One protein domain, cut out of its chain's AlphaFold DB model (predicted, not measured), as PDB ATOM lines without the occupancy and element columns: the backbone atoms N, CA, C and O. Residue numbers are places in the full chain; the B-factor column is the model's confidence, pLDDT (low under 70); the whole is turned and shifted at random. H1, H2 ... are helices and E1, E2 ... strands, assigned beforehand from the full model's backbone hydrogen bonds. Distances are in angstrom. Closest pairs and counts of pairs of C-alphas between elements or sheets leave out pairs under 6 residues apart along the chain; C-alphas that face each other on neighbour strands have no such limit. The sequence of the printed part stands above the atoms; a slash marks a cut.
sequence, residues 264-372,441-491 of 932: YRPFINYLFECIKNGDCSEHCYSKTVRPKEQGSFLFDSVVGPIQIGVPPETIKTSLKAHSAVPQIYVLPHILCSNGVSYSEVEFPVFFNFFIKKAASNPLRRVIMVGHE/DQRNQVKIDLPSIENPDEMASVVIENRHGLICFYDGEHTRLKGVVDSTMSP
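This is residues 264 to 372 and 441 to 491 of the 932 residues of a protein of Polysphondylium pallidum (strain ATCC 26659 / Pp 5 / PN500) (UniProt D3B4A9). Two strongly twisted sheets stand face to face as a sandwich, E1 to E5 in one and E6 to E9 in the other. H1 crosses edge strand E9 toward one end of the longest axis, and H2 and H3 graze the five-stranded sheet. The printed part has 160 residues with three named helices and nine named strands, in the order H1 E1 E2 E3 H2 E4 H3 E5 E6 E7 E8 E9, a mixed class. The sheets run E1 E2 E3 E4 E5, mixed, and E6 E7 E8 E9, antiparallel. The whole is compact, with a radius of gyration of the C-alphas of 15.3 A, and rounded, spanning 44 by 41 by 33 A.

H1, residues 265 to 277, lies over E9, residues 480 to 486, and runs across the strands at 72 degrees on the local plane; their closest C-alphas, Phe 267 and Leu 481, are 7.1 A apart. E1, residues 289 to 293, E2, residues 296 to 301, and E3, residues 304 to 308, form a meander, each strand the antiparallel neighbour of the one before, with N 290 and O 298 at 2.9 A and N 299 and O 306 at 2.8 A. H2, residues 314 to 320, and E4, residues 328 to 330, follow E3 in a strand-helix-strand unit, two parallel neighbour strands with a helix between; N 330 and O 307 are 2.8 A apart. H3, residues 346 to 355, and E5, residues 366 to 370, follow E4 in another, with N 329 and O 367 at 2.9 A; both crossovers are right-handed. H2 and H3 only just touch, with 3 pairs of C-alphas within 8 A, closest at Ile 315 and Pro 348, 6.2 A. E6, residues 445 to 451, E7, residues 459 to 467, E8, residues 470 to 475, and E9 form a second meander; N 446 and O 464 are 2.8 A apart, N 465 and O 472 2.9 A, and N 471 and O 485 2.9 A. Between the sheets, the closest C-alphas of E1 and E9 are those of Val 289 and Gly 483, 5.9 A. Every O i to N i+4 pair is within hydrogen-bond range in H1 and H3; in H2, 2 of 3 are.

H1 begins at C-alpha 265 (34.035, 31.642, 0.178) and is 17.9 A long. E7, the longest strand, measures 26.3 A, and E6 20.1 A. E9, 18.5 A long, ends at C-alpha 486 (30.693, 37.521, -16.701).

The C-alphas of Lys 276 and Ser 360 are the two farthest apart, 46.8 A. Residues 373 to 440 are cut out, with 9.3 A between C-alphas 372 and 441. The links H1 to E1 and E4 to H3 are long. Mean pLDDT of the printed part is 81.2; residues 264 to 287, 468 to 469, 477 to 479 and 488 to 491 are under 70.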
ATOM      1  N   TYR A 264      29.775  31.930  -0.401       46.69
ATOM      2  CA  TYR A 264      30.625  32.831  -1.199       46.69
ATOM      3  C   TYR A 264      32.119  32.555  -1.064       46.69
ATOM      4  O   TYR A 264      32.853  32.818  -2.012       46.69
ATOM      5  N   ARG A 265      32.604  31.966   0.034       50.97
ATOM      6  CA  ARG A 265      34.035  31.642   0.178       50.97
ATOM      7  C   ARG A 265      34.556  30.636  -0.858       50.97
ATOM      8  O   ARG A 265      35.666  30.865  -1.323       50.97
ATOM      9  N   PRO A 266      33.822  29.585  -1.290       55.25
ATOM     10  CA  PRO A 266      34.297  28.708  -2.366       55.25
ATOM     11  C   PRO A 266      34.482  29.466  -3.688       55.25
ATOM     12  O   PRO A 266      35.505  29.314  -4.351       55.25
ATOM     13  N   PHE A 267      33.528  30.342  -4.019       58.66
ATOM     14  CA  PHE A 267      33.561  31.223  -5.189       58.66
ATOM     15  C   PHE A 267      34.723  32.227  -5.101       58.66
ATOM     16  O   PHE A 267      35.580  32.261  -5.978       58.66
ATOM     17  N   ILE A 268      34.825  32.976  -3.999       54.28
ATOM     18  CA  ILE A 268      35.877  33.973  -3.747       54.28
ATOM     19  C   ILE A 268      37.276  33.335  -3.732       54.28
ATOM     20  O   ILE A 268      38.192  33.876  -4.350       54.28
ATOM     21  N   ASN A 269      37.455  32.177  -3.086       60.34
ATOM     22  CA  ASN A 269      38.729  31.448  -3.083       60.34
ATOM     23  C   ASN A 269      39.140  31.038  -4.502       60.34
ATOM     24  O   ASN A 269      40.267  31.301  -4.907       60.34
ATOM     25  N   TYR A 270      38.222  30.427  -5.257       65.44
ATOM     26  CA  TYR A 270      38.456  29.994  -6.634       65.44
ATOM     27  C   TYR A 270      38.879  31.170  -7.535       65.44
ATOM     28  O   TYR A 270      39.851  31.074  -8.281       65.44
ATOM     29  N   LEU A 271      38.217  32.321  -7.395       60.38
ATOM     30  CA  LEU A 271      38.570  33.549  -8.108       60.38
ATOM     31  C   LEU A 271      39.957  34.075  -7.709       60.38
ATOM     32  O   LEU A 271      40.739  34.453  -8.582       60.38
ATOM     33  N   PHE A 272      40.299  34.068  -6.416       58.78
ATOM     34  CA  PHE A 272      41.645  34.427  -5.957       58.78
ATOM     35  C   PHE A 272      42.718  33.466  -6.488       58.78
ATOM     36  O   PHE A 272      43.804  33.926  -6.839       58.78
ATOM     37  N   GLU A 273      42.436  32.164  -6.599       63.50
ATOM     38  CA  GLU A 273      43.342  31.200  -7.235       63.50
ATOM     39  C   GLU A 273      43.544  31.514  -8.722       63.50
ATOM     40  O   GLU A 273      44.690  31.612  -9.163       63.50
ATOM     41  N   CYS A 274      42.472  31.767  -9.480       62.78
ATOM     42  CA  CYS A 274      42.580  32.166 -10.884       62.78
ATOM     43  C   CYS A 274      43.382  33.469 -11.053       62.78
ATOM     44  O   CYS A 274      44.280  33.530 -11.893       62.78
ATOM     45  N   ILE A 275      43.133  34.493 -10.226       59.06
ATOM     46  CA  ILE A 275      43.868  35.773 -10.267       59.06
ATOM     47  C   ILE A 275      45.355  35.571  -9.935       59.06
ATOM     48  O   ILE A 275      46.219  36.143 -10.598       59.06
ATOM     49  N   LYS A 276      45.665  34.742  -8.933       59.19
ATOM     50  CA  LYS A 276      47.034  34.425  -8.493       59.19
ATOM     51  C   LYS A 276      47.834  33.663  -9.552       59.19
ATOM     52  O   LYS A 276      49.033  33.892  -9.683       59.19
ATOM     53  N   ASN A 277      47.182  32.764 -10.284       63.84
ATOM     54  CA  ASN A 277      47.798  31.950 -11.331       63.84
ATOM     55  C   ASN A 277      47.911  32.679 -12.684       63.84
ATOM     56  O   ASN A 277      48.741  32.300 -13.506       63.84
ATOM     57  N   GLY A 278      47.081  33.702 -12.921       59.00
ATOM     58  CA  GLY A 278      46.938  34.368 -14.221       59.00
ATOM     59  C   GLY A 278      45.824  33.798 -15.112       59.00
ATOM     60  O   GLY A 278      45.711  34.202 -16.265       59.00
ATOM     61  N   ASP A 279      44.970  32.917 -14.581       61.97
ATOM     62  CA  ASP A 279      43.859  32.246 -15.278       61.97
ATOM     63  C   ASP A 279      42.624  33.167 -15.436       61.97
ATOM     64  O   ASP A 279      41.483  32.774 -15.181       61.97
ATOM     65  N   CYS A 280      42.848  34.443 -15.760       59.72
ATOM     66  CA  CYS A 280      41.816  35.479 -15.828       59.72
ATOM     67  C   CYS A 280      41.932  36.285 -17.123       59.72
ATOM     68  O   CYS A 280      43.010  36.751 -17.490       59.72
ATOM     69  N   SER A 281      40.798  36.500 -17.785       62.47
ATOM     70  CA  SER A 281      40.669  37.362 -18.959       62.47
ATOM     71  C   SER A 281      39.745  38.550 -18.665       62.47
ATOM     72  O   SER A 281      39.324  38.762 -17.532       62.47
ATOM     73  N   GLU A 282      39.416  39.342 -19.687       59.28
ATOM     74  CA  GLU A 282      38.490  40.474 -19.543       59.28
ATOM     75  C   GLU A 282      37.049  40.032 -19.205       59.28
ATOM     76  O   GLU A 282      36.292  40.876 -18.757       59.28
ATOM     77  N   HIS A 283      36.669  38.758 -19.416       59.59
ATOM     78  CA  HIS A 283      35.296  38.249 -19.189       59.59
ATOM     79  C   HIS A 283      35.229  36.870 -18.482       59.59
ATOM     80  O   HIS A 283      34.158  36.472 -18.023       59.59
ATOM     81  N   CYS A 284      36.339  36.121 -18.396       66.00
ATOM     82  CA  CYS A 284      36.386  34.780 -17.786       66.00
ATOM     83  C   CYS A 284      37.361  34.735 -16.612       66.00
ATOM     84  O   CYS A 284      38.466  35.275 -16.707       66.00
ATOM     85  N   TYR A 285      37.006  33.977 -15.577       64.12
ATOM     86  CA  TYR A 285      37.848  33.706 -14.413       64.12
ATOM     87  C   TYR A 285      37.901  32.185 -14.233       64.12
ATOM     88  O   TYR A 285      37.039  31.616 -13.567       64.12
ATOM     89  N   SER A 286      38.802  31.507 -14.959       67.06
ATOM     90  CA  SER A 286      38.890  30.039 -15.011       67.06
ATOM     91  C   SER A 286      40.069  29.533 -15.855       67.06
ATOM     92  O   SER A 286      40.445  30.162 -16.842       67.06
ATOM     93  N   LYS A 287      40.560  28.319 -15.550       64.31
ATOM     94  CA  LYS A 287      41.400  27.512 -16.464       64.31
ATOM     95  C   LYS A 287      40.617  26.761 -17.543       64.31
ATOM     96  O   LYS A 287      41.183  26.440 -18.580       64.31
ATOM     97  N   THR A 288      39.356  26.420 -17.283       76.19
ATOM     98  CA  THR A 288      38.534  25.533 -18.129       76.19
ATOM     99  C   THR A 288      37.476  26.289 -18.930       76.19
ATOM    100  O   THR A 288      36.687  25.661 -19.630       76.19
ATOM    101  N   VAL A 289      37.432  27.623 -18.819       84.88
ATOM    102  CA  VAL A 289      36.569  28.480 -19.638       84.88
ATOM    103  C   VAL A 289      37.415  29.438 -20.462       84.88
ATOM    104  O   VAL A 289      38.180  30.235 -19.920       84.88
ATOM    105  N   ARG A 290      37.239  29.391 -21.781       86.12
ATOM    106  CA  ARG A 290      38.030  30.135 -22.767       86.12
ATOM    107  C   ARG A 290      37.128  30.937 -23.711       86.12
ATOM    108  O   ARG A 290      36.051  30.457 -24.057       86.12
ATOM    109  N   PRO A 291      37.530  32.140 -24.159       86.56
ATOM    110  CA  PRO A 291      36.869  32.808 -25.277       86.56
ATOM    111  C   PRO A 291      36.873  31.918 -26.526       86.56
ATOM    112  O   PRO A 291      37.874  31.255 -26.804       86.56
ATOM    113  N   LYS A 292      35.763  31.914 -27.268       87.25
ATOM    114  CA  LYS A 292      35.593  31.152 -28.512       87.25
ATOM    115  C   LYS A 292      35.573  32.089 -29.720       87.25
ATOM    116  O   LYS A 292      36.477  32.052 -30.547       87.25
ATOM    117  N   GLU A 293      34.597  32.993 -29.759       86.31
ATOM    118  CA  GLU A 293      34.570  34.141 -30.669       86.31
ATOM    119  C   GLU A 293      34.097  35.413 -29.932       86.31
ATOM    120  O   GLU A 293      33.926  35.403 -28.712       86.31
ATOM    121  N   GLN A 294      33.969  36.551 -30.622       81.44
ATOM    122  CA  GLN A 294      33.654  37.837 -29.983       81.44
ATOM    123  C   GLN A 294      32.288  37.776 -29.275       81.44
ATOM    124  O   GLN A 294      31.270  37.740 -29.949       81.44
ATOM    125  N   GLY A 295      32.275  37.792 -27.935       80.25
ATOM    126  CA  GLY A 295      31.052  37.679 -27.120       80.25
ATOM    127  C   GLY A 295      30.569  36.246 -26.858       80.25
ATOM    128  O   GLY A 295      29.453  36.063 -26.383       80.25
ATOM    129  N   SER A 296      31.398  35.243 -27.154       90.19
ATOM    130  CA  SER A 296      31.098  33.821 -26.977       90.19
ATOM    131  C   SER A 296      32.233  33.108 -26.243       90.19
ATOM    132  O   SER A 296      33.418  33.353 -26.500       90.19
ATOM    133  N   PHE A 297      31.879  32.216 -25.324       91.25
ATOM    134  CA  PHE A 297      32.814  31.512 -24.446       91.25
ATOM    135  C   PHE A 297      32.515  30.017 -24.439       91.25
ATOM    136  O   PHE A 297      31.367  29.611 -24.591       91.25
ATOM    137  N   LEU A 298      33.542  29.197 -24.236       92.38
ATOM    138  CA  LEU A 298      33.423  27.750 -24.157       92.38
ATOM    139  C   LEU A 298      33.953  27.244 -22.816       92.38
ATOM    140  O   LEU A 298      35.086  27.550 -22.448       92.38
ATOM    141  N   PHE A 299      33.131  26.474 -22.112       92.56
ATOM    142  CA  PHE A 299      33.498  25.692 -20.937       92.56
ATOM    143  C   PHE A 299      33.654  24.226 -21.352       92.56
ATOM    144  O   PHE A 299      32.690  23.592 -21.785       92.56
ATOM    145  N   ASP A 300      34.864  23.687 -21.232       89.88
ATOM    146  CA  ASP A 300      35.132  22.277 -21.520       89.88
ATOM    147  C   ASP A 300      34.718  21.429 -20.295       89.88
ATOM    148  O   ASP A 300      35.271  21.595 -19.204       89.88
ATOM    149  N   SER A 301      33.706  20.560 -20.448       90.94
ATOM    150  CA  SER A 301      33.046  19.839 -19.343       90.94
ATOM    151  C   SER A 301      32.952  18.323 -19.569       90.94
ATOM    152  O   SER A 301      33.068  17.851 -20.696       90.94
ATOM    153  N   VAL A 302      32.665  17.561 -18.505       89.69
ATOM    154  CA  VAL A 302      32.556  16.084 -18.528       89.69
ATOM    155  C   VAL A 302      31.436  15.531 -19.425       89.69
ATOM    156  O   VAL A 302      31.495  14.368 -19.805       89.69
ATOM    157  N   VAL A 303      30.446  16.354 -19.798       91.25
ATOM    158  CA  VAL A 303      29.322  15.995 -20.693       91.25
ATOM    159  C   VAL A 303      29.447  16.590 -22.106       91.25
ATOM    160  O   VAL A 303      28.489  16.604 -22.877       91.25
ATOM    161  N   GLY A 304      30.611  17.147 -22.447       91.50
ATOM    162  CA  GLY A 304      30.842  17.868 -23.701       91.50
ATOM    163  C   GLY A 304      31.191  19.345 -23.489       91.50
ATOM    164  O   GLY A 304      31.066  19.875 -22.379       91.50
ATOM    165  N   PRO A 305      31.624  20.045 -24.549       93.38
ATOM    166  CA  PRO A 305      31.818  21.486 -24.498       93.38
ATOM    167  C   PRO A 305      30.469  22.214 -24.378       93.38
ATOM    168  O   PRO A 305      29.521  21.938 -25.120       93.38
ATOM    169  N   ILE A 306      30.405  23.165 -23.447       95.50
ATOM    170  CA  ILE A 306      29.251  24.027 -23.172       95.50
ATOM    171  C   ILE A 306      29.576  25.435 -23.661       95.50
ATOM    172  O   ILE A 306      30.617  25.981 -23.301       95.50
ATOM    173  N   GLN A 307      28.696  26.037 -24.459       95.88
ATOM    174  CA  GLN A 307      28.912  27.379 -25.001       95.88
ATOM    175  C   GLN A 307      28.041  28.424 -24.303       95.88
ATOM    176  O   GLN A 307      26.867  28.187 -24.046       95.88
ATOM    177  N   ILE A 308      28.608  29.595 -24.021       94.44
ATOM    178  CA  ILE A 308      27.924  30.763 -23.467       94.44
ATOM    179  C   ILE A 308      27.895  31.828 -24.562       94.44
ATOM    180  O   ILE A 308      28.960  32.227 -25.029       94.44
ATOM    181  N   GLY A 309      26.707  32.296 -24.950       92.38
ATOM    182  CA  GLY A 309      26.539  33.189 -26.103       92.38
ATOM    183  C   GLY A 309      26.555  32.432 -27.431       92.38
ATOM    184  O   GLY A 309      27.447  31.631 -27.701       92.38
ATOM    185  N   VAL A 310      25.552  32.677 -28.275       92.38
ATOM    186  CA  VAL A 310      25.341  31.968 -29.547       92.38
ATOM    187  C   VAL A 310      25.319  32.977 -30.705       92.38
ATOM    188  O   VAL A 310      24.245  33.371 -31.153       92.38
ATOM    189  N   PRO A 311      26.477  33.493 -31.152       89.69
ATOM    190  CA  PRO A 311      26.512  34.439 -32.261       89.69
ATOM    191  C   PRO A 311      26.236  33.758 -33.615       89.69
ATOM    192  O   PRO A 311      26.403  32.537 -33.732       89.69
ATOM    193  N   PRO A 312      25.867  34.534 -34.657       83.62
ATOM    194  CA  PRO A 312      25.804  34.051 -36.034       83.62
ATOM    195  C   PRO A 312      27.056  33.254 -36.433       83.62
ATOM    196  O   PRO A 312      28.160  33.532 -35.965       83.62
ATOM    197  N   GLU A 313      26.880  32.255 -37.301       80.56
ATOM    198  CA  GLU A 313      27.949  31.377 -37.809       80.56
ATOM    199  C   GLU A 313      28.756  30.576 -36.755       80.56
ATOM    200  O   GLU A 313      29.722  29.906 -37.115       80.56
ATOM    201  N   THR A 314      28.379  30.552 -35.468       87.75
ATOM    202  CA  THR A 314      29.200  29.934 -34.399       87.75
ATOM    203  C   THR A 314      29.519  28.435 -34.587       87.75
ATOM    204  O   THR A 314      30.493  27.935 -34.022       87.75
ATOM    205  N   ILE A 315      28.785  27.677 -35.414       85.44
ATOM    206  CA  ILE A 315      29.212  26.304 -35.756       85.44
ATOM    207  C   ILE A 315      30.470  26.286 -36.644       85.44
ATOM    208  O   ILE A 315      31.325  25.416 -36.469       85.44
ATOM    209  N   LYS A 316      30.651  27.280 -37.525       83.12
ATOM    210  CA  LYS A 316      31.792  27.372 -38.451       83.12
ATOM    211  C   LYS A 316      33.115  27.526 -37.717       83.12
ATOM    212  O   LYS A 316      34.120  26.992 -38.173       83.12
ATOM    213  N   THR A 317      33.144  28.220 -36.578       85.06
ATOM    214  CA  THR A 317      34.368  28.369 -35.771       85.06
ATOM    215  C   THR A 317      34.774  27.048 -35.116       85.06
ATOM    216  O   THR A 317      35.955  26.705 -35.141       85.06
ATOM    217  N   SER A 318      33.809  26.258 -34.627       84.38
ATOM    218  CA  SER A 318      34.062  24.903 -34.121       84.38
ATOM    219  C   SER A 318      34.587  23.969 -35.216       84.38
ATOM    220  O   SER A 318      35.581  23.277 -34.985       84.38
ATOM    221  N   LEU A 319      33.975  24.004 -36.408       77.56
ATOM    222  CA  LEU A 319      34.370  23.198 -37.571       77.56
ATOM    223  C   LEU A 319      35.753  23.603 -38.118       77.56
ATOM    224  O   LEU A 319      36.619  22.743 -38.249       77.56
ATOM    225  N   LYS A 320      36.018  24.904 -38.330       79.56
ATOM    226  CA  LYS A 320      37.355  25.445 -38.679       79.56
ATOM    227  C   LYS A 320      38.437  24.940 -37.716       79.56
ATOM    228  O   LYS A 320      39.526  24.558 -38.142       79.56
ATOM    229  N   ALA A 321      38.138  24.929 -36.416       78.69
ATOM    230  CA  ALA A 321      39.050  24.490 -35.364       78.69
ATOM    231  C   ALA A 321      39.140  22.958 -35.191       78.69
ATOM    232  O   ALA A 321      39.821  22.515 -34.270       78.69
ATOM    233  N   HIS A 322      38.463  22.160 -36.033       77.44
ATOM    234  CA  HIS A 322      38.392  20.692 -35.934       77.44
ATOM    235  C   HIS A 322      37.984  20.220 -34.524       77.44
ATOM    236  O   HIS A 322      38.486  19.236 -33.986       77.44
ATOM    237  N   SER A 323      37.076  20.977 -33.901       82.38
ATOM    238  CA  SER A 323      36.665  20.817 -32.508       82.38
ATOM    239  C   SER A 323      35.203  20.396 -32.408       82.38
ATOM    240  O   SER A 323      34.384  20.744 -33.263       82.38
ATOM    241  N   ALA A 324      34.857  19.663 -31.348       85.25
ATOM    242  CA  ALA A 324      33.491  19.208 -31.127       85.25
ATOM    243  C   ALA A 324      32.509  20.395 -31.090       85.25
ATOM    244  O   ALA A 324      32.601  21.274 -30.231       85.25
ATOM    245  N   VAL A 325      31.548  20.406 -32.022       88.94
ATOM    246  CA  VAL A 325      30.431  21.358 -32.003       88.94
ATOM    247  C   VAL A 325      29.652  21.149 -30.695       88.94
ATOM    248  O   VAL A 325      29.296  19.999 -30.408       88.94
ATOM    249  N   PRO A 326      29.364  22.199 -29.906       93.00
ATOM    250  CA  PRO A 326      28.645  22.071 -28.640       93.00
ATOM    251  C   PRO A 326      27.258  21.427 -28.760       93.00
ATOM    252  O   PRO A 326      26.697  21.239 -29.843       93.00
ATOM    253  N   GLN A 327      26.704  21.049 -27.612       93.69
ATOM    254  CA  GLN A 327      25.313  20.601 -27.493       93.69
ATOM    255  C   GLN A 327      24.541  21.428 -26.466       93.69
ATOM    256  O   GLN A 327      23.352  21.680 -26.660       93.69
ATOM    257  N   ILE A 328      25.208  21.863 -25.399       96.50
ATOM    258  CA  ILE A 328      24.629  22.723 -24.373       96.50
ATOM    259  C   ILE A 328      25.021  24.166 -24.692       96.50
ATOM    260  O   ILE A 328      26.206  24.478 -24.826       96.50
ATOM    261  N   TYR A 329      24.021  25.034 -24.791       97.19
ATOM    262  CA  TYR A 329      24.178  26.461 -25.038       97.19
ATOM    263  C   TYR A 329      23.476  27.246 -23.925       97.19
ATOM    264  O   TYR A 329      22.313  26.993 -23.609       97.19
ATOM    265  N   VAL A 330      24.191  28.192 -23.324       96.69
ATOM    266  CA  VAL A 330      23.712  29.061 -22.247       96.69
ATOM    267  C   VAL A 330      23.539  30.471 -22.795       96.69
ATOM    268  O   VAL A 330      24.475  31.064 -23.343       96.69
ATOM    269  N   LEU A 331      22.335  31.012 -22.645       93.75
ATOM    270  CA  LEU A 331      22.006  32.366 -23.057       93.75
ATOM    271  C   LEU A 331      22.697  33.378 -22.120       93.75
ATOM    272  O   LEU A 331      22.549  33.281 -20.900       93.75
ATOM    273  N   PRO A 332      23.458  34.346 -22.661       88.44
ATOM    274  CA  PRO A 332      24.098  35.389 -21.867       88.44
ATOM    275  C   PRO A 332      23.054  36.392 -21.364       88.44
ATOM    276  O   PRO A 332      21.940  36.456 -21.885       88.44
ATOM    277  N   HIS A 333      23.413  37.228 -20.387       81.69
ATOM    278  CA  HIS A 333      22.523  38.280 -19.880       81.69
ATOM    279  C   HIS A 333      22.018  39.221 -20.998       81.69
ATOM    280  O   HIS A 333      20.848  39.603 -21.008       81.69
ATOM    281  N   ILE A 334      22.873  39.541 -21.978       76.31
ATOM    282  CA  ILE A 334      22.555  40.408 -23.124       76.31
ATOM    283  C   ILE A 334      22.419  39.563 -24.403       76.31
ATOM    284  O   ILE A 334      23.420  39.122 -24.960       76.31
ATOM    285  N   LEU A 335      21.189  39.376 -24.905       84.50
ATOM    286  CA  LEU A 335      20.918  38.560 -26.106       84.50
ATOM    287  C   LEU A 335      21.334  39.219 -27.437       84.50
ATOM    288  O   LEU A 335      21.446  38.528 -28.443       84.50
ATOM    289  N   CYS A 336      21.561  40.534 -27.470       82.69
ATOM    290  CA  CYS A 336      21.984  41.269 -28.665       82.69
ATOM    291  C   CYS A 336      22.826  42.491 -28.269       82.69
ATOM    292  O   CYS A 336      22.427  43.252 -27.388       82.69
ATOM    293  N   SER A 337      23.968  42.716 -28.924       80.44
ATOM    294  CA  SER A 337      24.811  43.901 -28.707       80.44
ATOM    295  C   SER A 337      25.488  44.362 -30.000       80.44
ATOM    296  O   SER A 337      25.975  43.544 -30.777       80.44
ATOM    297  N   ASN A 338      25.531  45.680 -30.228       74.81
ATOM    298  CA  ASN A 338      26.073  46.311 -31.443       74.81
ATOM    299  C   ASN A 338      25.478  45.737 -32.752       74.81
ATOM    300  O   ASN A 338      26.191  45.569 -33.738       74.81
ATOM    301  N   GLY A 339      24.190  45.373 -32.734       74.19
ATOM    302  CA  GLY A 339      23.499  44.743 -33.867       74.19
ATOM    303  C   GLY A 339      23.854  43.270 -34.110       74.19
ATOM    304  O   GLY A 339      23.338  42.672 -35.047       74.19
ATOM    305  N   VAL A 340      24.706  42.673 -33.271       82.50
ATOM    306  CA  VAL A 340      25.067  41.250 -33.312       82.50
ATOM    307  C   VAL A 340      24.229  40.488 -32.286       82.50
ATOM    308  O   VAL A 340      24.238  40.821 -31.099       82.50
ATOM    309  N   SER A 341      23.523  39.459 -32.748       87.75
ATOM    310  CA  SER A 341      22.814  38.505 -31.894       87.75
ATOM    311  C   SER A 341      23.776  37.609 -31.111       87.75
ATOM    312  O   SER A 341      24.874  37.312 -31.572       87.75
ATOM    313  N   TYR A 342      23.329  37.142 -29.948       90.19
ATOM    314  CA  TYR A 342      23.977  36.122 -29.123       90.19
ATOM    315  C   TYR A 342      23.015  34.977 -28.768       90.19
ATOM    316  O   TYR A 342      23.230  34.264 -27.781       90.19
ATOM    317  N   SER A 343      21.971  34.781 -29.579       90.31
ATOM    318  CA  SER A 343      20.993  33.695 -29.447       90.31
ATOM    319  C   SER A 343      20.596  33.051 -30.787       90.31
ATOM    320  O   SER A 343      19.449  32.643 -30.959       90.31
ATOM    321  N   GLU A 344      21.528  32.936 -31.737       87.75
ATOM    322  CA  GLU A 344      21.319  32.275 -33.035       87.75
ATOM    323  C   GLU A 344      21.443  30.754 -32.944       87.75
ATOM    324  O   GLU A 344      22.474  30.148 -33.234       87.75
ATOM    325  N   VAL A 345      20.351  30.124 -32.515       81.12
ATOM    326  CA  VAL A 345      20.305  28.683 -32.229       81.12
ATOM    327  C   VAL A 345      20.087  27.806 -33.469       81.12
ATOM    328  O   VAL A 345      20.288  26.600 -33.388       81.12
ATOM    329  N   GLU A 346      19.715  28.385 -34.612       86.88
ATOM    330  CA  GLU A 346      19.266  27.673 -35.820       86.88
ATOM    331  C   GLU A 346      20.284  26.649 -36.358       86.88
ATOM    332  O   GLU A 346      20.043  25.441 -36.305       86.88
ATOM    333  N   PHE A 347      21.466  27.098 -36.790       86.25
ATOM    334  CA  PHE A 347      22.520  26.209 -37.295       86.25
ATOM    335  C   PHE A 347      23.056  25.201 -36.258       86.25
ATOM    336  O   PHE A 347      23.225  24.035 -36.624       86.25
ATOM    337  N   PRO A 348      23.278  25.560 -34.973       89.69
ATOM    338  CA  PRO A 348      23.519  24.585 -33.905       89.69
ATOM    339  C   PRO A 348      22.466  23.471 -33.820       89.69
ATOM    340  O   PRO A 348      22.808  22.294 -33.681       89.69
ATOM    341  N   VAL A 349      21.183  23.830 -33.920       88.69
ATOM    342  CA  VAL A 349      20.070  22.882 -33.836       88.69
ATOM    343  C   VAL A 349      20.034  21.982 -35.064       88.69
ATOM    344  O   VAL A 349      20.008  20.763 -34.896       88.69
ATOM    345  N   PHE A 350      20.132  22.533 -36.277       82.31
ATOM    346  CA  PHE A 350      20.225  21.737 -37.502       82.31
ATOM    347  C   PHE A 350      21.412  20.764 -37.491       82.31
ATOM    348  O   PHE A 350      21.245  19.589 -37.828       82.31
ATOM    349  N   PHE A 351      22.596  21.223 -37.069       82.06
ATOM    350  CA  PHE A 351      23.799  20.389 -37.015       82.06
ATOM    351  C   PHE A 351      23.608  19.191 -36.075       82.06
ATOM    352  O   PHE A 351      23.921  18.054 -36.427       82.06
ATOM    353  N   ASN A 352      23.037  19.407 -34.888       84.56
ATOM    354  CA  ASN A 352      22.735  18.298 -33.989       84.56
ATOM    355  C   ASN A 352      21.606  17.400 -34.531       84.56
ATOM    356  O   ASN A 352      21.696  16.176 -34.424       84.56
ATOM    357  N   PHE A 353      20.556  17.982 -35.113       78.50
ATOM    358  CA  PHE A 353      19.378  17.249 -35.576       78.50
ATOM    359  C   PHE A 353      19.695  16.295 -36.730       78.50
ATOM    360  O   PHE A 353      19.419  15.097 -36.617       78.50
ATOM    361  N   PHE A 354      20.332  16.808 -37.787       71.06
ATOM    362  CA  PHE A 354      20.695  16.041 -38.976       71.06
ATOM    363  C   PHE A 354      22.058  15.352 -38.819       71.06
ATOM    364  O   PHE A 354      22.112  14.123 -38.794       71.06
ATOM    365  N   ILE A 355      23.148  16.108 -38.634       73.44
ATOM    366  CA  ILE A 355      24.521  15.562 -38.685       73.44
ATOM    367  C   ILE A 355      24.817  14.663 -37.475       73.44
ATOM    368  O   ILE A 355      25.228  13.515 -37.639       73.44
ATOM    369  N   LYS A 356      24.518  15.109 -36.242       76.50
ATOM    370  CA  LYS A 356      24.630  14.231 -35.052       76.50
ATOM    371  C   LYS A 356      23.476  13.222 -34.925       76.50
ATOM    372  O   LYS A 356      23.495  12.410 -33.994       76.50
ATOM    373  N   LYS A 357      22.505  13.221 -35.847       79.12
ATOM    374  CA  LYS A 357      21.340  12.316 -35.893       79.12
ATOM    375  C   LYS A 357      20.435  12.408 -34.651       79.12
ATOM    376  O   LYS A 357      19.859  11.409 -34.217       79.12
ATOM    377  N   ALA A 358      20.291  13.600 -34.062       82.00
ATOM    378  CA  ALA A 358      19.438  13.802 -32.886       82.00
ATOM    379  C   ALA A 358      17.930  13.643 -33.167       82.00
ATOM    380  O   ALA A 358      17.162  13.432 -32.229       82.00
ATOM    381  N   ALA A 359      17.522  13.652 -34.442       73.38
ATOM    382  CA  ALA A 359      16.196  13.207 -34.878       73.38
ATOM    383  C   ALA A 359      15.886  11.755 -34.446       73.38
ATOM    384  O   ALA A 359      14.769  11.455 -34.029       73.38
ATOM    385  N   SER A 360      16.894  10.874 -34.494       79.94
ATOM    386  CA  SER A 360      16.785   9.460 -34.108       79.94
ATOM    387  C   SER A 360      17.220   9.192 -32.664       79.94
ATOM    388  O   SER A 360      16.761   8.228 -32.059       79.94
ATOM    389  N   ASN A 361      18.104  10.025 -32.099       83.31
ATOM    390  CA  ASN A 361      18.546   9.925 -30.706       83.31
ATOM    391  C   ASN A 361      18.282  11.238 -29.936       83.31
ATOM    392  O   ASN A 361      19.114  12.153 -29.980       83.31
ATOM    393  N   PRO A 362      17.179  11.322 -29.161       81.88
ATOM    394  CA  PRO A 362      16.809  12.512 -28.396       81.88
ATOM    395  C   PRO A 362      17.861  13.026 -27.399       81.88
ATOM    396  O   PRO A 362      17.796  14.204 -27.040       81.88
ATOM    397  N   LEU A 363      18.826  12.193 -26.975       86.81
ATOM    398  CA  LEU A 363      19.928  12.581 -26.081       86.81
ATOM    399  C   LEU A 363      20.984  13.462 -26.761       86.81
ATOM    400  O   LEU A 363      21.818  14.030 -26.067       86.81
ATOM    401  N   ARG A 364      20.970  13.598 -28.095       88.38
ATOM    402  CA  ARG A 364      21.919  14.436 -28.860       88.38
ATOM    403  C   ARG A 364      21.373  15.827 -29.210       88.38
ATOM    404  O   ARG A 364      22.050  16.622 -29.866       88.38
ATOM    405  N   ARG A 365      20.133  16.127 -28.813       92.25
ATOM    406  CA  ARG A 365      19.451  17.393 -29.128       92.25
ATOM    407  C   ARG A 365      20.094  18.568 -28.404       92.25
ATOM    408  O   ARG A 365      20.645  18.404 -27.316       92.25
ATOM    409  N   VAL A 366      20.023  19.751 -29.011       95.19
ATOM    410  CA  VAL A 366      20.529  20.983 -28.390       95.19
ATOM    411  C   VAL A 366      19.786  21.236 -27.081       95.19
ATOM    412  O   VAL A 366      18.558  21.182 -27.047       95.19
ATOM    413  N   ILE A 367      20.536  21.530 -26.021       96.75
ATOM    414  CA  ILE A 367      19.999  21.952 -24.728       96.75
ATOM    415  C   ILE A 367      20.231  23.457 -24.601       96.75
ATOM    416  O   ILE A 367      21.376  23.906 -24.578       96.75
ATOM    417  N   MET A 368      19.146  24.225 -24.538       97.06
ATOM    418  CA  MET A 368      19.158  25.681 -24.419       97.06
ATOM    419  C   MET A 368      18.847  26.085 -22.979       97.06
ATOM    420  O   MET A 368      17.794  25.727 -22.453       97.06
ATOM    421  N   VAL A 369      19.756  26.821 -22.342       97.62
ATOM    422  CA  VAL A 369      19.691  27.187 -20.919       97.62
ATOM    423  C   VAL A 369      19.602  28.704 -20.776       97.62
ATOM    424  O   VAL A 369      20.348  29.428 -21.428       97.62
ATOM    425  N   GLY A 370      18.706  29.200 -19.927       95.25
ATOM    426  CA  GLY A 370      18.489  30.635 -19.727       95.25
ATOM    427  C   GLY A 370      17.361  30.912 -18.733       95.25
ATOM    428  O   GLY A 370      16.774  29.984 -18.181       95.25
ATOM    429  N   HIS A 371      17.028  32.180 -18.505       90.12
ATOM    430  CA  HIS A 371      15.780  32.524 -17.815       90.12
ATOM    431  C   HIS A 371      14.576  32.303 -18.740       90.12
ATOM    432  O   HIS A 371      14.698  32.418 -19.960       90.12
ATOM    433  N   GLU A 372      13.400  32.044 -18.166       92.88
ATOM    434  CA  GLU A 372      12.173  31.763 -18.925       92.88
ATOM    435  C   GLU A 372      11.831  32.869 -19.944       92.88
ATOM    436  O   GLU A 372      11.481  32.573 -21.083       92.88
ATOM    437  N   ASP A 441      15.955  27.446 -12.422       89.25
ATOM    438  CA  ASP A 441      14.997  27.227 -11.338       89.25
ATOM    439  C   ASP A 441      14.917  28.412 -10.346       89.25
ATOM    440  O   ASP A 441      15.531  29.463 -10.533       89.25
ATOM    441  N   GLN A 442      14.182  28.233  -9.242       79.00
ATOM    442  CA  GLN A 442      14.040  29.241  -8.177       79.00
ATOM    443  C   GLN A 442      15.359  29.611  -7.466       79.00
ATOM    444  O   GLN A 442      15.404  30.608  -6.751       79.00
ATOM    445  N   ARG A 443      16.434  28.832  -7.644       76.38
ATOM    446  CA  ARG A 443      17.790  29.106  -7.136       76.38
ATOM    447  C   ARG A 443      18.706  29.686  -8.220       76.38
ATOM    448  O   ARG A 443      19.878  29.944  -7.955       76.38
ATOM    449  N   ASN A 444      18.167  29.927  -9.415       81.50
ATOM    450  CA  ASN A 444      18.864  30.256 -10.656       81.50
ATOM    451  C   ASN A 444      19.796  29.136 -11.168       81.50
ATOM    452  O   ASN A 444      20.861  29.414 -11.721       81.50
ATOM    453  N   GLN A 445      19.418  27.870 -10.972       90.50
ATOM    454  CA  GLN A 445      20.244  26.687 -11.232       90.50
ATOM    455  C   GLN A 445      19.591  25.736 -12.256       90.50
ATOM    456  O   GLN A 445      18.369  25.655 -12.369       90.50
ATOM    457  N   VAL A 446      20.417  25.012 -13.021       95.00
ATOM    458  CA  VAL A 446      20.028  23.938 -13.956       95.00
ATOM    459  C   VAL A 446      21.033  22.787 -13.866       95.00
ATOM    460  O   VAL A 446      22.218  22.973 -14.140       95.00
ATOM    461  N   LYS A 447      20.549  21.581 -13.541       94.62
ATOM    462  CA  LYS A 447      21.300  20.319 -13.673       94.62
ATOM    463  C   LYS A 447      21.111  19.742 -15.078       94.62
ATOM    464  O   LYS A 447      19.992  19.727 -15.607       94.62
ATOM    465  N   ILE A 448      22.190  19.281 -15.702       94.56
ATOM    466  CA  ILE A 448      22.177  18.588 -16.994       94.56
ATOM    467  C   ILE A 448      22.915  17.269 -16.837       94.56
ATOM    468  O   ILE A 448      24.069  17.245 -16.417       94.56
ATOM    469  N   ASP A 449      22.229  16.199 -17.222       93.00
ATOM    470  CA  ASP A 449      22.698  14.826 -17.143       93.00
ATOM    471  C   ASP A 449      22.766  14.274 -18.570       93.00
ATOM    472  O   ASP A 449      21.769  14.295 -19.297       93.00
ATOM    473  N   LEU A 450      23.949  13.829 -18.988       93.00
ATOM    474  CA  LEU A 450      24.241  13.271 -20.313       93.00
ATOM    475  C   LEU A 450      25.334  12.192 -20.181       93.00
ATOM    476  O   LEU A 450      26.017  12.154 -19.156       93.00
ATOM    477  N   PRO A 451      25.540  11.335 -21.197       91.31
ATOM    478  CA  PRO A 451      26.694  10.441 -21.246       91.31
ATOM    479  C   PRO A 451      28.022  11.192 -21.067       91.31
ATOM    480  O   PRO A 451      28.196  12.288 -21.609       91.31
ATOM    481  N   SER A 452      28.957  10.607 -20.319       89.50
ATOM    482  CA  SER A 452      30.303  11.158 -20.133       89.50
ATOM    483  C   SER A 452      31.115  11.098 -21.433       89.50
ATOM    484  O   SER A 452      30.989  10.152 -22.209       89.50
ATOM    485  N   ILE A 453      32.002  12.078 -21.659       86.75
ATOM    486  CA  ILE A 453      33.014  11.980 -22.729       86.75
ATOM    487  C   ILE A 453      33.976  10.813 -22.448       86.75
ATOM    488  O   ILE A 453      34.395  10.122 -23.372       86.75
ATOM    489  N   GLU A 454      34.345  10.614 -21.178       87.06
ATOM    490  CA  GLU A 454      35.382   9.654 -20.769       87.06
ATOM    491  C   GLU A 454      34.862   8.208 -20.740       87.06
ATOM    492  O   GLU A 454      35.603   7.289 -21.079       87.06
ATOM    493  N   ASN A 455      33.586   8.012 -20.386       88.31
ATOM    494  CA  ASN A 455      32.899   6.725 -20.479       88.31
ATOM    495  C   ASN A 455      31.445   6.912 -20.969       88.31
ATOM    496  O   ASN A 455      30.575   7.232 -20.159       88.31
ATOM    497  N   PRO A 456      31.153   6.703 -22.268       86.44
ATOM    498  CA  PRO A 456      29.811   6.888 -22.828       86.44
ATOM    499  C   PRO A 456      28.708   5.980 -22.258       86.44
ATOM    500  O   PRO A 456      27.533   6.283 -22.466       86.44
ATOM    501  N   ASP A 457      29.056   4.903 -21.547       88.94
ATOM    502  CA  ASP A 457      28.088   4.039 -20.853       88.94
ATOM    503  C   ASP A 457      27.686   4.591 -19.465       88.94
ATOM    504  O   ASP A 457      26.706   4.138 -18.869       88.94
ATOM    505  N   GLU A 458      28.405   5.596 -18.948       90.62
ATOM    506  CA  GLU A 458      28.116   6.270 -17.679       90.62
ATOM    507  C   GLU A 458      27.489   7.657 -17.888       90.62
ATOM    508  O   GLU A 458      27.925   8.460 -18.715       90.62
ATOM    509  N   MET A 459      26.479   7.977 -17.078       90.50
ATOM    510  CA  MET A 459      25.858   9.303 -17.045       90.50
ATOM    511  C   MET A 459      26.640  10.239 -16.117       90.50
ATOM    512  O   MET A 459      26.784   9.960 -14.927       90.50
ATOM    513  N   ALA A 460      27.078  11.383 -16.641       91.06
ATOM    514  CA  ALA A 460      27.709  12.453 -15.878       91.06
ATOM    515  C   ALA A 460      26.766  13.658 -15.716       91.06
ATOM    516  O   ALA A 460      25.948  13.954 -16.590       91.06
ATOM    517  N   SER A 461      26.917  14.380 -14.602       92.00
ATOM    518  CA  SER A 461      26.149  15.593 -14.294       92.00
ATOM    519  C   SER A 461      27.030  16.842 -14.311       92.00
ATOM    520  O   SER A 461      28.106  16.876 -13.705       92.00
ATOM    521  N   VAL A 462      26.518  17.909 -14.923       93.44
ATOM    522  CA  VAL A 462      27.011  19.284 -14.779       93.44
ATOM    523  C   VAL A 462      25.892  20.158 -14.216       93.44
ATOM    524  O   VAL A 462      24.727  19.989 -14.584       93.44
ATOM    525  N   VAL A 463      26.228  21.109 -13.344       94.12
ATOM    526  CA  VAL A 463      25.272  22.124 -12.880       94.12
ATOM    527  C   VAL A 463      25.732  23.514 -13.297       94.12
ATOM    528  O   VAL A 463      26.894  23.888 -13.122       94.12
ATOM    529  N   ILE A 464      24.795  24.268 -13.866       94.50
ATOM    530  CA  ILE A 464      24.967  25.636 -14.346       94.50
ATOM    531  C   ILE A 464      24.134  26.542 -13.441       94.50
ATOM    532  O   ILE A 464      22.940  26.308 -13.262       94.50
ATOM    533  N   GLU A 465      24.753  27.570 -12.873       87.50
ATOM    534  CA  GLU A 465      24.109  28.548 -11.993       87.50
ATOM    535  C   GLU A 465      24.296  29.958 -12.557       87.50
ATOM    536  O   GLU A 465      25.403  30.321 -12.953       87.50
ATOM    537  N   ASN A 466      23.241  30.773 -12.568       82.00
ATOM    538  CA  ASN A 466      23.298  32.154 -13.040       82.00
ATOM    539  C   ASN A 466      23.141  33.157 -11.887       82.00
ATOM    540  O   ASN A 466      22.035  33.497 -11.470       82.00
ATOM    541  N   ARG A 467      24.263  33.682 -11.392       73.56
ATOM    542  CA  ARG A 467      24.302  34.724 -10.359       73.56
ATOM    543  C   ARG A 467      24.209  36.107 -11.020       73.56
ATOM    544  O   ARG A 467      25.213  36.802 -11.157       73.56
ATOM    545  N   HIS A 468      23.004  36.485 -11.452       66.38
ATOM    546  CA  HIS A 468      22.683  37.791 -12.061       66.38
ATOM    547  C   HIS A 468      23.546  38.163 -13.288       66.38
ATOM    548  O   HIS A 468      23.938  39.311 -13.473       66.38
ATOM    549  N   GLY A 469      23.855  37.183 -14.139       67.56
ATOM    550  CA  GLY A 469      24.711  37.326 -15.318       67.56
ATOM    551  C   GLY A 469      26.129  36.779 -15.129       67.56
ATOM    552  O   GLY A 469      26.816  36.559 -16.130       67.56
ATOM    553  N   LEU A 470      26.555  36.486 -13.894       75.75
ATOM    554  CA  LEU A 470      27.738  35.660 -13.639       75.75
ATOM    555  C   LEU A 470      27.348  34.179 -13.744       75.75
ATOM    556  O   LEU A 470      26.689  33.638 -12.856       75.75
ATOM    557  N   ILE A 471      27.739  33.531 -14.840       86.62
ATOM    558  CA  ILE A 471      27.418  32.127 -15.117       86.62
ATOM    559  C   ILE A 471      28.523  31.250 -14.524       86.62
ATOM    560  O   ILE A 471      29.684  31.338 -14.929       86.62
ATOM    561  N   CYS A 472      28.150  30.413 -13.558       86.31
ATOM    562  CA  CYS A 472      29.022  29.538 -12.782       86.31
ATOM    563  C   CYS A 472      28.786  28.066 -13.150       86.31
ATOM    564  O   CYS A 472      27.643  27.622 -13.257       86.31
ATOM    565  N   PHE A 473      29.867  27.297 -13.289       91.38
ATOM    566  CA  PHE A 473      29.829  25.884 -13.679       91.38
ATOM    567  C   PHE A 473      30.366  24.973 -12.580       91.38
ATOM    568  O   PHE A 473      31.480  25.189 -12.098       91.38
ATOM    569  N   TYR A 474      29.625  23.924 -12.232       88.25
ATOM    570  CA  TYR A 474      29.964  22.967 -11.178       88.25
ATOM    571  C   TYR A 474      29.979  21.527 -11.698       88.25
ATOM    572  O   TYR A 474      29.215  21.181 -12.602       88.25
ATOM    573  N   ASP A 475      30.817  20.678 -11.097       81.38
ATOM    574  CA  ASP A 475      30.661  19.225 -11.216       81.38
ATOM    575  C   ASP A 475      29.598  18.677 -10.251       81.38
ATOM    576  O   ASP A 475      29.324  19.272  -9.203       81.38
ATOM    577  N   GLY A 476      29.003  17.539 -10.625       71.19
ATOM    578  CA  GLY A 476      28.132  16.754  -9.752       71.19
ATOM    579  C   GLY A 476      26.985  17.569  -9.157       71.19
ATOM    580  O   GLY A 476      26.294  18.303  -9.859       71.19
ATOM    581  N   GLU A 477      26.786  17.446  -7.846       64.31
ATOM    582  CA  GLU A 477      25.760  18.185  -7.103       64.31
ATOM    583  C   GLU A 477      26.392  19.385  -6.384       64.31
ATOM    584  O   GLU A 477      26.497  19.432  -5.161       64.31
ATOM    585  N   HIS A 478      26.851  20.358  -7.182       63.41
ATOM    586  CA  HIS A 478      27.536  21.586  -6.743       63.41
ATOM    587  C   HIS A 478      28.881  21.369  -6.021       63.41
ATOM    588  O   HIS A 478      29.390  22.289  -5.377       63.41
ATOM    589  N   THR A 479      29.487  20.184  -6.133       63.25
ATOM    590  CA  THR A 479      30.625  19.771  -5.294       63.25
ATOM    591  C   THR A 479      31.875  20.628  -5.477       63.25
ATOM    592  O   THR A 479      32.591  20.884  -4.505       63.25
ATOM    593  N   ARG A 480      32.151  21.105  -6.696       76.38
ATOM    594  CA  ARG A 480      33.305  21.961  -6.984       76.38
ATOM    595  C   ARG A 480      33.036  22.908  -8.149       76.38
ATOM    596  O   ARG A 480      32.751  22.475  -9.263       76.38
ATOM    597  N   LEU A 481      33.222  24.207  -7.903       81.19
ATOM    598  CA  LEU A 481      33.236  25.239  -8.943       81.19
ATOM    599  C   LEU A 481      34.396  24.978  -9.923       81.19
ATOM    600  O   LEU A 481      35.542  24.776  -9.510       81.19
ATOM    601  N   LYS A 482      34.089  24.967 -11.221       84.88
ATOM    602  CA  LYS A 482      35.025  24.716 -12.327       84.88
ATOM    603  C   LYS A 482      35.294  25.946 -13.181       84.88
ATOM    604  O   LYS A 482      36.408  26.067 -13.680       84.88
ATOM    605  N   GLY A 483      34.344  26.873 -13.308       84.94
ATOM    606  CA  GLY A 483      34.540  28.102 -14.078       84.94
ATOM    607  C   GLY A 483      33.458  29.156 -13.877       84.94
ATOM    608  O   GLY A 483      32.350  28.832 -13.450       84.94
ATOM    609  N   VAL A 484      33.804  30.409 -14.192       82.38
ATOM    610  CA  VAL A 484      32.926  31.586 -14.102       82.38
ATOM    611  C   VAL A 484      33.080  32.466 -15.353       82.38
ATOM    612  O   VAL A 484      34.207  32.755 -15.773       82.38
ATOM    613  N   VAL A 485      31.954  32.918 -15.915       84.19
ATOM    614  CA  VAL A 485      31.859  33.893 -17.021       84.19
ATOM    615  C   VAL A 485      31.028  35.093 -16.582       84.19
ATOM    616  O   VAL A 485      29.910  34.911 -16.107       84.19
ATOM    617  N   ASP A 486      31.519  36.314 -16.801       77.06
ATOM    618  CA  ASP A 486      30.693  37.521 -16.701       77.06
ATOM    619  C   ASP A 486      30.002  37.801 -18.046       77.06
ATOM    620  O   ASP A 486      30.602  38.325 -18.987       77.06
ATOM    621  N   SER A 487      28.718  37.438 -18.138       78.69
ATOM    622  CA  SER A 487      27.887  37.671 -19.326       78.69
ATOM    623  C   SER A 487      27.149  39.018 -19.322       78.69
ATOM    624  O   SER A 487      26.431  39.320 -20.274       78.69
ATOM    625  N   THR A 488      27.335  39.850 -18.286       67.81
ATOM    626  CA  THR A 488      26.824  41.238 -18.251       67.81
ATOM    627  C   THR A 488      27.661  42.178 -19.120       67.81
ATOM    628  O   THR A 488      27.218  43.262 -19.503       67.81
ATOM    629  N   MET A 489      28.886  41.767 -19.449       65.38
ATOM    630  CA  MET A 489      29.825  42.551 -20.235       65.38
ATOM    631  C   MET A 489      29.469  42.535 -21.720       65.38
ATOM    632  O   MET A 489      29.676  41.549 -22.421       65.38
ATOM    633  N   SER A 490      28.991  43.677 -22.218       62.44
ATOM    634  CA  SER A 490      28.797  43.888 -23.652       62.44
ATOM    635  C   SER A 490      30.124  43.709 -24.415       62.44
ATOM    636  O   SER A 490      31.085  44.434 -24.124       62.44
ATOM    637  N   PRO A 491      30.198  42.817 -25.420       61.50
ATOM    638  CA  PRO A 491      31.434  42.539 -26.146       61.50
ATOM    639  C   PRO A 491      31.895  43.763 -26.950       61.50
ATOM    640  O   PRO A 491      31.275  44.151 -27.941       61.50
TER     641      PRO A 491